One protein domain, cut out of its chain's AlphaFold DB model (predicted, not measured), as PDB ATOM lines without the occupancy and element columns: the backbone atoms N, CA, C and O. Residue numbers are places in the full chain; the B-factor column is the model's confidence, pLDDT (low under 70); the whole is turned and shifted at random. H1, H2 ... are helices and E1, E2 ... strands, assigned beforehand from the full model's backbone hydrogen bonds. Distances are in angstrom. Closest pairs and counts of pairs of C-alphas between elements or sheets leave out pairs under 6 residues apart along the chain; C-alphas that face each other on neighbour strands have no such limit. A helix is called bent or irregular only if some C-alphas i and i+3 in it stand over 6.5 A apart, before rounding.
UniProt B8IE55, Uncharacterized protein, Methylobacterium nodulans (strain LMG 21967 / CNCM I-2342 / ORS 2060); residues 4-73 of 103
ATOM      1  N   ALA A   4     194.384 183.305  67.433       72.88
ATOM      2  CA  ALA A   4     194.757 184.149  66.302       72.88
ATOM      3  C   ALA A   4     195.823 185.187  66.691       72.88
ATOM      4  O   ALA A   4     196.824 185.328  65.992       72.88
ATOM      5  N   GLU A   5     195.657 185.849  67.839       71.31
ATOM      6  CA  GLU A   5     196.649 186.784  68.385       71.31
ATOM      7  C   GLU A   5     197.979 186.081  68.682       71.31
ATOM      8  O   GLU A   5     199.032 186.566  68.280       71.31
ATOM      9  N   ALA A   6     197.937 184.896  69.301       69.75
ATOM     10  CA  ALA A   6     199.134 184.107  69.592       69.75
ATOM     11  C   ALA A   6     199.890 183.706  68.312       69.75
ATOM     12  O   ALA A   6     201.118 183.791  68.255       69.75
ATOM     13  N   SER A   7     199.151 183.319  67.267       73.81
ATOM     14  CA  SER A   7     199.718 182.962  65.963       73.81
ATOM     15  C   SER A   7     200.357 184.164  65.265       73.81
ATOM     16  O   SER A   7     201.425 184.027  64.673       73.81
ATOM     17  N   GLN A   8     199.743 185.348  65.352       79.38
ATOM     18  CA  GLN A   8     200.290 186.586  64.794       79.38
ATOM     19  C   GLN A   8     201.583 186.994  65.514       79.38
ATOM     20  O   GLN A   8     202.592 187.258  64.862       79.38
ATOM     21  N   THR A   9     201.582 187.000  66.850       79.88
ATOM     22  CA  THR A   9     202.768 187.322  67.659       79.88
ATOM     23  C   THR A   9     203.926 186.375  67.359       79.88
ATOM     24  O   THR A   9     205.061 186.817  67.207       79.88
ATOM     25  N   PHE A  10     203.646 185.082  67.213       78.38
ATOM     26  CA  PHE A  10     204.657 184.083  66.880       78.38
ATOM     27  C   PHE A  10     205.318 184.334  65.515       78.38
ATOM     28  O   PHE A  10     206.538 184.245  65.406       78.38
ATOM     29  N   ARG A  11     204.541 184.711  64.491       82.00
ATOM     30  CA  ARG A  11     205.082 185.047  63.160       82.00
ATOM     31  C   ARG A  11     205.992 186.270  63.200       82.00
ATOM     32  O   ARG A  11     207.107 186.205  62.700       82.00
ATOM     33  N   VAL A  12     205.550 187.340  63.863       84.75
ATOM     34  CA  VAL A  12     206.340 188.573  64.015       84.75
ATOM     35  C   VAL A  12     207.676 188.294  64.712       84.75
ATOM     36  O   VAL A  12     208.704 188.841  64.321       84.75
ATOM     37  N   LEU A  13     207.686 187.417  65.720       84.00
ATOM     38  CA  LEU A  13     208.917 187.018  66.406       84.00
ATOM     39  C   LEU A  13     209.881 186.262  65.481       84.00
ATOM     40  O   LEU A  13     211.076 186.541  65.504       84.00
ATOM     41  N   LEU A  14     209.386 185.335  64.659       83.00
ATOM     42  CA  LEU A  14     210.227 184.592  63.714       83.00
ATOM     43  C   LEU A  14     210.796 185.483  62.607       83.00
ATOM     44  O   LEU A  14     211.962 185.338  62.248       83.00
ATOM     45  N   GLU A  15     210.007 186.437  62.113       86.19
ATOM     46  CA  GLU A  15     210.475 187.444  61.155       86.19
ATOM     47  C   GLU A  15     211.567 188.328  61.767       86.19
ATOM     48  O   GLU A  15     212.609 188.533  61.148       86.19
ATOM     49  N   ALA A  16     211.379 188.789  63.008       85.00
ATOM     50  CA  ALA A  16     212.376 189.585  63.725       85.00
ATOM     51  C   ALA A  16     213.685 188.817  63.989       85.00
ATOM     52  O   ALA A  16     214.754 189.422  64.040       85.00
ATOM     53  N   LEU A  17     213.609 187.491  64.135       81.75
ATOM     54  CA  LEU A  17     214.766 186.600  64.275       81.75
ATOM     55  C   LEU A  17     215.425 186.238  62.931       81.75
ATOM     56  O   LEU A  17     216.461 185.576  62.925       81.75
ATOM     57  N   GLY A  18     214.850 186.660  61.799       82.94
ATOM     58  CA  GLY A  18     215.370 186.362  60.465       82.94
ATOM     59  C   GLY A  18     215.151 184.914  60.018       82.94
ATOM     60  O   GLY A  18     215.866 184.435  59.138       82.94
ATOM     61  N   CYS A  19     214.190 184.196  60.607       83.31
ATOM     62  CA  CYS A  19     213.899 182.817  60.221       83.31
ATOM     63  C   CYS A  19     213.301 182.769  58.798       83.31
ATOM     64  O   CYS A  19     212.299 183.442  58.537       83.31
ATOM     65  N   PRO A  20     213.834 181.946  57.878       78.81
ATOM     66  CA  PRO A  20     213.360 181.887  56.497       78.81
ATOM     67  C   PRO A  20     211.965 181.257  56.407       78.81
ATOM     68  O   PRO A  20     211.751 180.131  56.853       78.81
ATOM     69  N   ALA A  21     211.014 182.002  55.844       81.50
ATOM     70  CA  ALA A  21     209.655 181.531  55.585       81.50
ATOM     71  C   ALA A  21     209.589 180.681  54.297       81.50
ATOM     72  O   ALA A  21     210.390 180.906  53.387       81.50
ATOM     73  N   PRO A  22     208.590 179.789  54.142       83.88
ATOM     74  CA  PRO A  22     207.572 179.391  55.123       83.88
ATOM     75  C   PRO A  22     208.125 178.529  56.270       83.88
ATOM     76  O   PRO A  22     209.108 177.814  56.095       83.88
ATOM     77  N   TRP A  23     207.456 178.571  57.429       84.50
ATOM     78  CA  TRP A  23     207.840 177.816  58.631       84.50
ATOM     79  C   TRP A  23     206.807 176.751  59.002       84.50
ATOM     80  O   TRP A  23     205.601 176.966  58.839       84.50
ATOM     81  N   ALA A  24     207.264 175.655  59.603       81.56
ATOM     82  CA  ALA A  24     206.410 174.634  60.200       81.56
ATOM     83  C   ALA A  24     206.873 174.281  61.620       81.56
ATOM     84  O   ALA A  24     208.068 174.173  61.894       81.56
ATOM     85  N   VAL A  25     205.919 174.074  62.532       75.50
ATOM     86  CA  VAL A  25     206.207 173.538  63.868       75.50
ATOM     87  C   VAL A  25     206.276 172.021  63.764       75.50
ATOM     88  O   VAL A  25     205.336 171.376  63.305       75.50
ATOM     89  N   VAL A  26     207.378 171.431  64.217       75.62
ATOM     90  CA  VAL A  26     207.529 169.976  64.259       75.62
ATOM     91  C   VAL A  26     206.687 169.441  65.417       75.62
ATOM     92  O   VAL A  26     207.146 169.399  66.561       75.62
ATOM     93  N   GLU A  27     205.453 169.028  65.119       60.28
ATOM     94  CA  GLU A  27     204.423 168.621  66.093       60.28
ATOM     95  C   GLU A  27     204.906 167.564  67.095       60.28
ATOM     96  O   GLU A  27     204.646 167.682  68.289       60.28
ATOM     97  N   ARG A  28     205.699 166.579  66.646       58.84
ATOM     98  CA  ARG A  28     206.266 165.537  67.525       58.84
ATOM     99  C   ARG A  28     207.254 166.074  68.563       58.84
ATOM    100  O   ARG A  28     207.463 165.436  69.587       58.84
ATOM    101  N   SER A  29     207.867 167.225  68.299       58.84
ATOM    102  CA  SER A  29     208.763 167.901  69.244       58.84
ATOM    103  C   SER A  29     208.044 168.961  70.083       58.84
ATOM    104  O   SER A  29     208.559 169.361  71.126       58.84
ATOM    105  N   GLY A  30     206.908 169.474  69.589       57.84
ATOM    106  CA  GLY A  30     206.162 170.619  70.122       57.84
ATOM    107  C   GLY A  30     206.963 171.920  70.278       57.84
ATOM    108  O   GLY A  30     206.451 172.876  70.852       57.84
ATOM    109  N   ARG A  31     208.234 171.952  69.855       71.19
ATOM    110  CA  ARG A  31     209.202 172.991  70.247       71.19
ATOM    111  C   ARG A  31     210.162 173.394  69.139       71.19
ATOM    112  O   ARG A  31     210.714 174.479  69.220       71.19
ATOM    113  N   MET A  32     210.369 172.563  68.125       78.69
ATOM    114  CA  MET A  32     211.257 172.863  67.004       78.69
ATOM    115  C   MET A  32     210.474 173.438  65.826       78.69
ATOM    116  O   MET A  32     209.365 172.993  65.531       78.69
ATOM    117  N   ILE A  33     211.074 174.420  65.165       82.81
ATOM    118  CA  ILE A  33     210.532 175.137  64.016       82.81
ATOM    119  C   ILE A  33     211.497 174.904  62.860       82.81
ATOM    120  O   ILE A  33     212.711 175.072  63.016       82.81
ATOM    121  N   VAL A  34     210.954 174.478  61.725       83.38
ATOM    122  CA  VAL A  34     211.711 174.192  60.507       83.38
ATOM    123  C   VAL A  34     211.276 175.105  59.370       83.38
ATOM    124  O   VAL A  34     210.142 175.587  59.362       83.38
ATOM    125  N   ASP A  35     212.180 175.343  58.429       85.12
ATOM    126  CA  ASP A  35     211.900 176.050  57.181       85.12
ATOM    127  C   ASP A  35     211.240 175.139  56.122       85.12
ATOM    128  O   ASP A  35     210.902 173.978  56.384       85.12
ATOM    129  N   ALA A  36     211.059 175.668  54.911       83.00
ATOM    130  CA  ALA A  36     210.466 174.961  53.775       83.00
ATOM    131  C   ALA A  36     211.216 173.682  53.362       83.00
ATOM    132  O   ALA A  36     210.619 172.783  52.772       83.00
ATOM    133  N   GLU A  37     212.513 173.604  53.656       83.31
ATOM    134  CA  GLU A  37     213.380 172.467  53.335       83.31
ATOM    135  C   GLU A  37     213.442 171.457  54.492       83.31
ATOM    136  O   GLU A  37     214.132 170.440  54.403       83.31
ATOM    137  N   GLY A  38     212.720 171.721  55.586       78.06
ATOM    138  CA  GLY A  38     212.751 170.910  56.795       78.06
ATOM    139  C   GLY A  38     213.987 171.156  57.660       78.06
ATOM    140  O   GLY A  38     214.244 170.375  58.580       78.06
ATOM    141  N   LYS A  39     214.756 172.223  57.404       79.50
ATOM    142  CA  LYS A  39     215.937 172.556  58.203       79.50
ATOM    143  C   LYS A  39     215.521 173.298  59.475       79.50
ATOM    144  O   LYS A  39     214.699 174.214  59.399       79.50
ATOM    145  N   PRO A  40     216.073 172.946  60.651       77.06
ATOM    146  CA  PRO A  40     215.791 173.665  61.889       77.06
ATOM    147  C   PRO A  40     216.208 175.135  61.786       77.06
ATOM    148  O   PRO A  40     217.371 175.428  61.522       77.06
ATOM    149  N   CYS A  41     215.270 176.050  62.027       78.75
ATOM    150  CA  CYS A  41     215.519 177.493  61.970       78.75
ATOM    151  C   CYS A  41     215.227 178.218  63.293       78.75
ATOM    152  O   CYS A  41     215.771 179.295  63.522       78.75
ATOM    153  N   ALA A  42     214.421 177.630  64.184       77.25
ATOM    154  CA  ALA A  42     214.198 178.140  65.536       77.25
ATOM    155  C   ALA A  42     213.710 177.041  66.497       77.25
ATOM    156  O   ALA A  42     213.232 175.984  66.086       77.25
ATOM    157  N   SER A  43     213.806 177.298  67.804       77.12
ATOM    158  CA  SER A  43     213.230 176.437  68.842       77.12
ATOM    159  C   SER A  43     212.556 177.276  69.923       77.12
ATOM    160  O   SER A  43     213.184 178.139  70.530       77.12
ATOM    161  N   ALA A  44     211.294 176.979  70.219       73.50
ATOM    162  CA  ALA A  44     210.587 177.527  71.366       73.50
ATOM    163  C   ALA A  44     211.094 176.862  72.656       73.50
ATOM    164  O   ALA A  44     211.072 175.635  72.793       73.50
ATOM    165  N   MET A  45     211.550 177.673  73.610       70.06
ATOM    166  CA  MET A  45     212.044 177.204  74.903       70.06
ATOM    167  C   MET A  45     211.094 177.645  76.023       70.06
ATOM    168  O   MET A  45     210.936 178.847  76.238       70.06
ATOM    169  N   PRO A  46     210.473 176.715  76.773       63.41
ATOM    170  CA  PRO A  46     209.827 177.069  78.027       63.41
ATOM    171  C   PRO A  46     210.925 177.379  79.052       63.41
ATOM    172  O   PRO A  46     211.602 176.483  79.554       63.41
ATOM    173  N   VAL A  47     211.154 178.664  79.318       61.47
ATOM    174  CA  VAL A  47     212.149 179.130  80.291       61.47
ATOM    175  C   VAL A  47     211.705 178.777  81.710       61.47
ATOM    176  O   VAL A  47     210.850 179.443  82.285       61.47
ATOM    177  N   ALA A  48     212.291 177.719  82.274       58.38
ATOM    178  CA  ALA A  48     212.132 177.369  83.689       58.38
ATOM    179  C   ALA A  48     213.461 177.393  84.471       58.38
ATOM    180  O   ALA A  48     213.439 177.498  85.693       58.38
ATOM    181  N   SER A  49     214.620 177.302  83.803       74.25
ATOM    182  CA  SER A  49     215.932 177.268  84.467       74.25
ATOM    183  C   SER A  49     217.089 177.524  83.494       74.25
ATOM    184  O   SER A  49     217.086 177.011  82.375       74.25
ATOM    185  N   VAL A  50     218.112 178.253  83.958       73.88
ATOM    186  CA  VAL A  50     219.389 178.476  83.249       73.88
ATOM    187  C   VAL A  50     220.097 177.155  82.926       73.88
ATOM    188  O   VAL A  50     220.699 177.032  81.864       73.88
ATOM    189  N   ALA A  51     219.961 176.137  83.780       76.19
ATOM    190  CA  ALA A  51     220.554 174.820  83.540       76.19
ATOM    191  C   ALA A  51     219.960 174.135  82.296       76.19
ATOM    192  O   ALA A  51     220.691 173.543  81.510       76.19
ATOM    193  N   ILE A  52     218.647 174.277  82.075       71.44
ATOM    194  CA  ILE A  52     217.963 173.722  80.892       71.44
ATOM    195  C   ILE A  52     218.415 174.453  79.622       71.44
ATOM    196  O   ILE A  52     218.564 173.834  78.571       71.44
ATOM    197  N   VAL A  53     218.644 175.766  79.714       73.00
ATOM    198  CA  VAL A  53     219.172 176.562  78.596       73.00
ATOM    199  C   VAL A  53     220.586 176.103  78.234       73.00
ATOM    200  O   VAL A  53     220.868 175.916  77.053       73.00
ATOM    201  N   HIS A  54     221.443 175.879  79.232       72.31
ATOM    202  CA  HIS A  54     222.826 175.450  79.020       72.31
ATOM    203  C   HIS A  54     222.915 174.059  78.379       72.31
ATOM    204  O   HIS A  54     223.553 173.909  77.341       72.31
ATOM    205  N   ASP A  55     222.210 173.070  78.936       73.75
ATOM    206  CA  ASP A  55     222.150 171.703  78.393       73.75
ATOM    207  C   ASP A  55     221.672 171.700  76.931       73.75
ATOM    208  O   ASP A  55     222.241 171.054  76.051       73.75
ATOM    209  N   ARG A  56     220.655 172.512  76.614       72.56
ATOM    210  CA  ARG A  56     220.144 172.582  75.242       72.56
ATOM    211  C   ARG A  56     221.076 173.316  74.285       72.56
ATOM    212  O   ARG A  56     221.159 172.918  73.124       72.56
ATOM    213  N   ALA A  57     221.757 174.363  74.748       73.75
ATOM    214  CA  ALA A  57     222.776 175.049  73.964       73.75
ATOM    215  C   ALA A  57     223.915 174.089  73.597       73.75
ATOM    216  O   ALA A  57     224.338 174.062  72.446       73.75
ATOM    217  N   GLU A  58     224.334 173.237  74.532       74.38
ATOM    218  CA  GLU A  58     225.353 172.216  74.300       74.38
ATOM    219  C   GLU A  58     224.929 171.213  73.216       74.38
ATOM    220  O   GLU A  58     225.679 170.965  72.269       74.38
ATOM    221  N   VAL A  59     223.687 170.720  73.273       73.94
ATOM    222  CA  VAL A  59     223.125 169.828  72.243       73.94
ATOM    223  C   VAL A  59     223.086 170.498  70.864       73.94
ATOM    224  O   VAL A  59     223.454 169.875  69.867       73.94
ATOM    225  N   ILE A  60     222.657 171.763  70.786       73.50
ATOM    226  CA  ILE A  60     222.591 172.510  69.519       73.50
ATOM    227  C   ILE A  60     223.996 172.726  68.950       73.50
ATOM    228  O   ILE A  60     224.230 172.439  67.776       73.50
ATOM    229  N   CYS A  61     224.941 173.181  69.774       72.06
ATOM    230  CA  CYS A  61     226.328 173.381  69.364       72.06
ATOM    231  C   CYS A  61     226.969 172.072  68.890       72.06
ATOM    232  O   CYS A  61     227.647 172.063  67.866       72.06
ATOM    233  N   SER A  62     226.709 170.958  69.578       67.38
ATOM    234  CA  SER A  62     227.185 169.633  69.172       67.38
ATOM    235  C   SER A  62     226.640 169.226  67.798       67.38
ATOM    236  O   SER A  62     227.405 168.813  66.928       67.38
ATOM    237  N   ALA A  63     225.340 169.425  67.555       68.81
ATOM    238  CA  ALA A  63     224.721 169.125  66.265       68.81
ATOM    239  C   ALA A  63     225.283 169.997  65.126       68.81
ATOM    240  O   ALA A  63     225.558 169.486  64.040       68.81
ATOM    241  N   ILE A  64     225.496 171.294  65.370       71.94
ATOM    242  CA  ILE A  64     226.107 172.214  64.397       71.94
ATOM    243  C   ILE A  64     227.544 171.793  64.087       71.94
ATOM    244  O   ILE A  64     227.908 171.687  62.917       71.94
ATOM    245  N   ASN A  65     228.338 171.501  65.118       74.12
ATOM    246  CA  ASN A  65     229.712 171.040  64.956       74.12
ATOM    247  C   ASN A  65     229.770 169.735  64.155       74.12
ATOM    248  O   ASN A  65     230.554 169.635  63.215       74.12
ATOM    249  N   ALA A  66     228.881 168.780  64.440       68.19
ATOM    250  CA  ALA A  66     228.785 167.536  63.685       68.19
ATOM    251  C   ALA A  66     228.445 167.775  62.202       68.19
ATOM    252  O   ALA A  66     229.104 167.212  61.328       68.19
ATOM    253  N   MET A  67     227.474 168.647  61.898       69.38
ATOM    254  CA  MET A  67     227.154 169.028  60.511       69.38
ATOM    255  C   MET A  67     228.331 169.716  59.810       69.38
ATOM    256  O   MET A  67     228.561 169.498  58.622       69.38
ATOM    257  N   ALA A  68     229.099 170.517  60.547       73.12
ATOM    258  CA  ALA A  68     230.292 171.196  60.056       73.12
ATOM    259  C   ALA A  68     231.543 170.293  60.011       73.12
ATOM    260  O   ALA A  68     232.624 170.775  59.682       73.12
ATOM    261  N   SER A  69     231.423 168.998  60.339       76.25
ATOM    262  CA  SER A  69     232.558 168.070  60.496       76.25
ATOM    263  C   SER A  69     233.630 168.561  61.483       76.25
ATOM    264  O   SER A  69     234.794 168.166  61.409       76.25
ATOM    265  N   VAL A  70     233.240 169.423  62.425       71.06
ATOM    266  CA  VAL A  70     234.071 169.845  63.548       71.06
ATOM    267  C   VAL A  70     234.057 168.712  64.562       71.06
ATOM    268  O   VAL A  70     233.008 168.346  65.097       71.06
ATOM    269  N   LEU A  71     235.230 168.135  64.805       63.38
ATOM    270  CA  LEU A  71     235.375 167.082  65.797       63.38
ATOM    271  C   LEU A  71     235.000 167.627  67.183       63.38
ATOM    272  O   LEU A  71     235.373 168.759  67.508       63.38
ATOM    273  N   PRO A  72     234.283 166.842  68.010       64.12
ATOM    274  CA  PRO A  72     234.094 167.204  69.404       64.12
ATOM    275  C   PRO A  72     235.463 167.426  70.041       64.12
ATOM    276  O   PRO A  72     236.435 166.741  69.710       64.12
ATOM    277  N   ALA A  73     235.534 168.413  70.933       63.81
ATOM    278  CA  ALA A  73     236.747 168.690  71.677       63.81
ATOM    279  C   ALA A  73     237.180 167.382  72.364       63.81
ATOM    280  O   ALA A  73     236.402 166.786  73.109       63.81
TER     281      ALA A  73
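What this domain is: This is residues 4 to 73 of the 103 residues of an uncharacterized protein of Methylobacterium nodulans (strain LMG 21967 / CNCM I-2342 / ORS 2060) (UniProt B8IE55). Look for a small two-strand hairpin, E1 and E2, in the middle of a loose model, with a helix toward either end of the long axis: H1 toward one end and the longer H2 toward the other, well separated from each other. H2 hangs from the hairpin by the link after E2 and has few contacts with the rest; residues 4 to 9 of H1, residues 47 to 52 and residues 63 to 69 stick out. The printed part has 70 residues, with two named helices and two named strands in the order H1, E1, E2, H2; the sheet's order is E1 - E2, antiparallel, and the class is mostly helix. The whole is loose, with a radius of gyration of the C-alphas of 13.8 A, and spans 45 by 31 by 24 A.

How they stand to each other: Start with H1, residues 4 to 16, and go on to residues 17 to 31, a long link of 15 residues to E1, residues 32 to 34. On the way, residues 24 to 25 make a short antiparallel pairing with residues 33 to 34 of E1. A tight link of 5 residues then leads to E2, residues 40 to 43, and E1 and E2 form a hairpin, antiparallel at 150 degrees. Look there at N 33 and O 42, 2.8 A apart, and at N 41 and O 33, 2.9 A apart, both within hydrogen-bond range; C-alphas 34 and 40 face each other at 4.3 A. The closest C-alphas of H1 and E2 are those of Leu 14 and Ala 42, 7.8 A apart. A short link of 6 residues leads from E2 to H2, residues 50 to 67. H2 is apart from H1 and from E1. In H1 and H2 every O i to N i+4 pair is within hydrogen-bond range.

Where its parts are: Find C-alpha 4 at (194.757, 184.149, 66.302); from there H1 runs 18.6 A to C-alpha 16. E1 begins at C-alpha 32, at (211.257, 172.863, 67.004), and is 6.6 A long; E2, from C-alpha 40 to C-alpha 43, is 7.9 A long. H2 begins at C-alpha 50 and runs 25.8 A to C-alpha 67 at (227.154, 169.028, 60.511). Neither helix is bent.

The domain as a whole: The two C-alphas farthest apart are those of Ala 4 and Ala 73, 45.1 A. Without the stretches that stand free, the body has 51 residues and spans 36 by 24 by 24 A. The printed part has no cut, and the link from H1 to E1 is the long one. The mean pLDDT of the printed part is 74.6; look for values under 70 at residue 6, residues 27 to 30, 46 to 48, 62 to 63, 66 to 67 and 71 to 73.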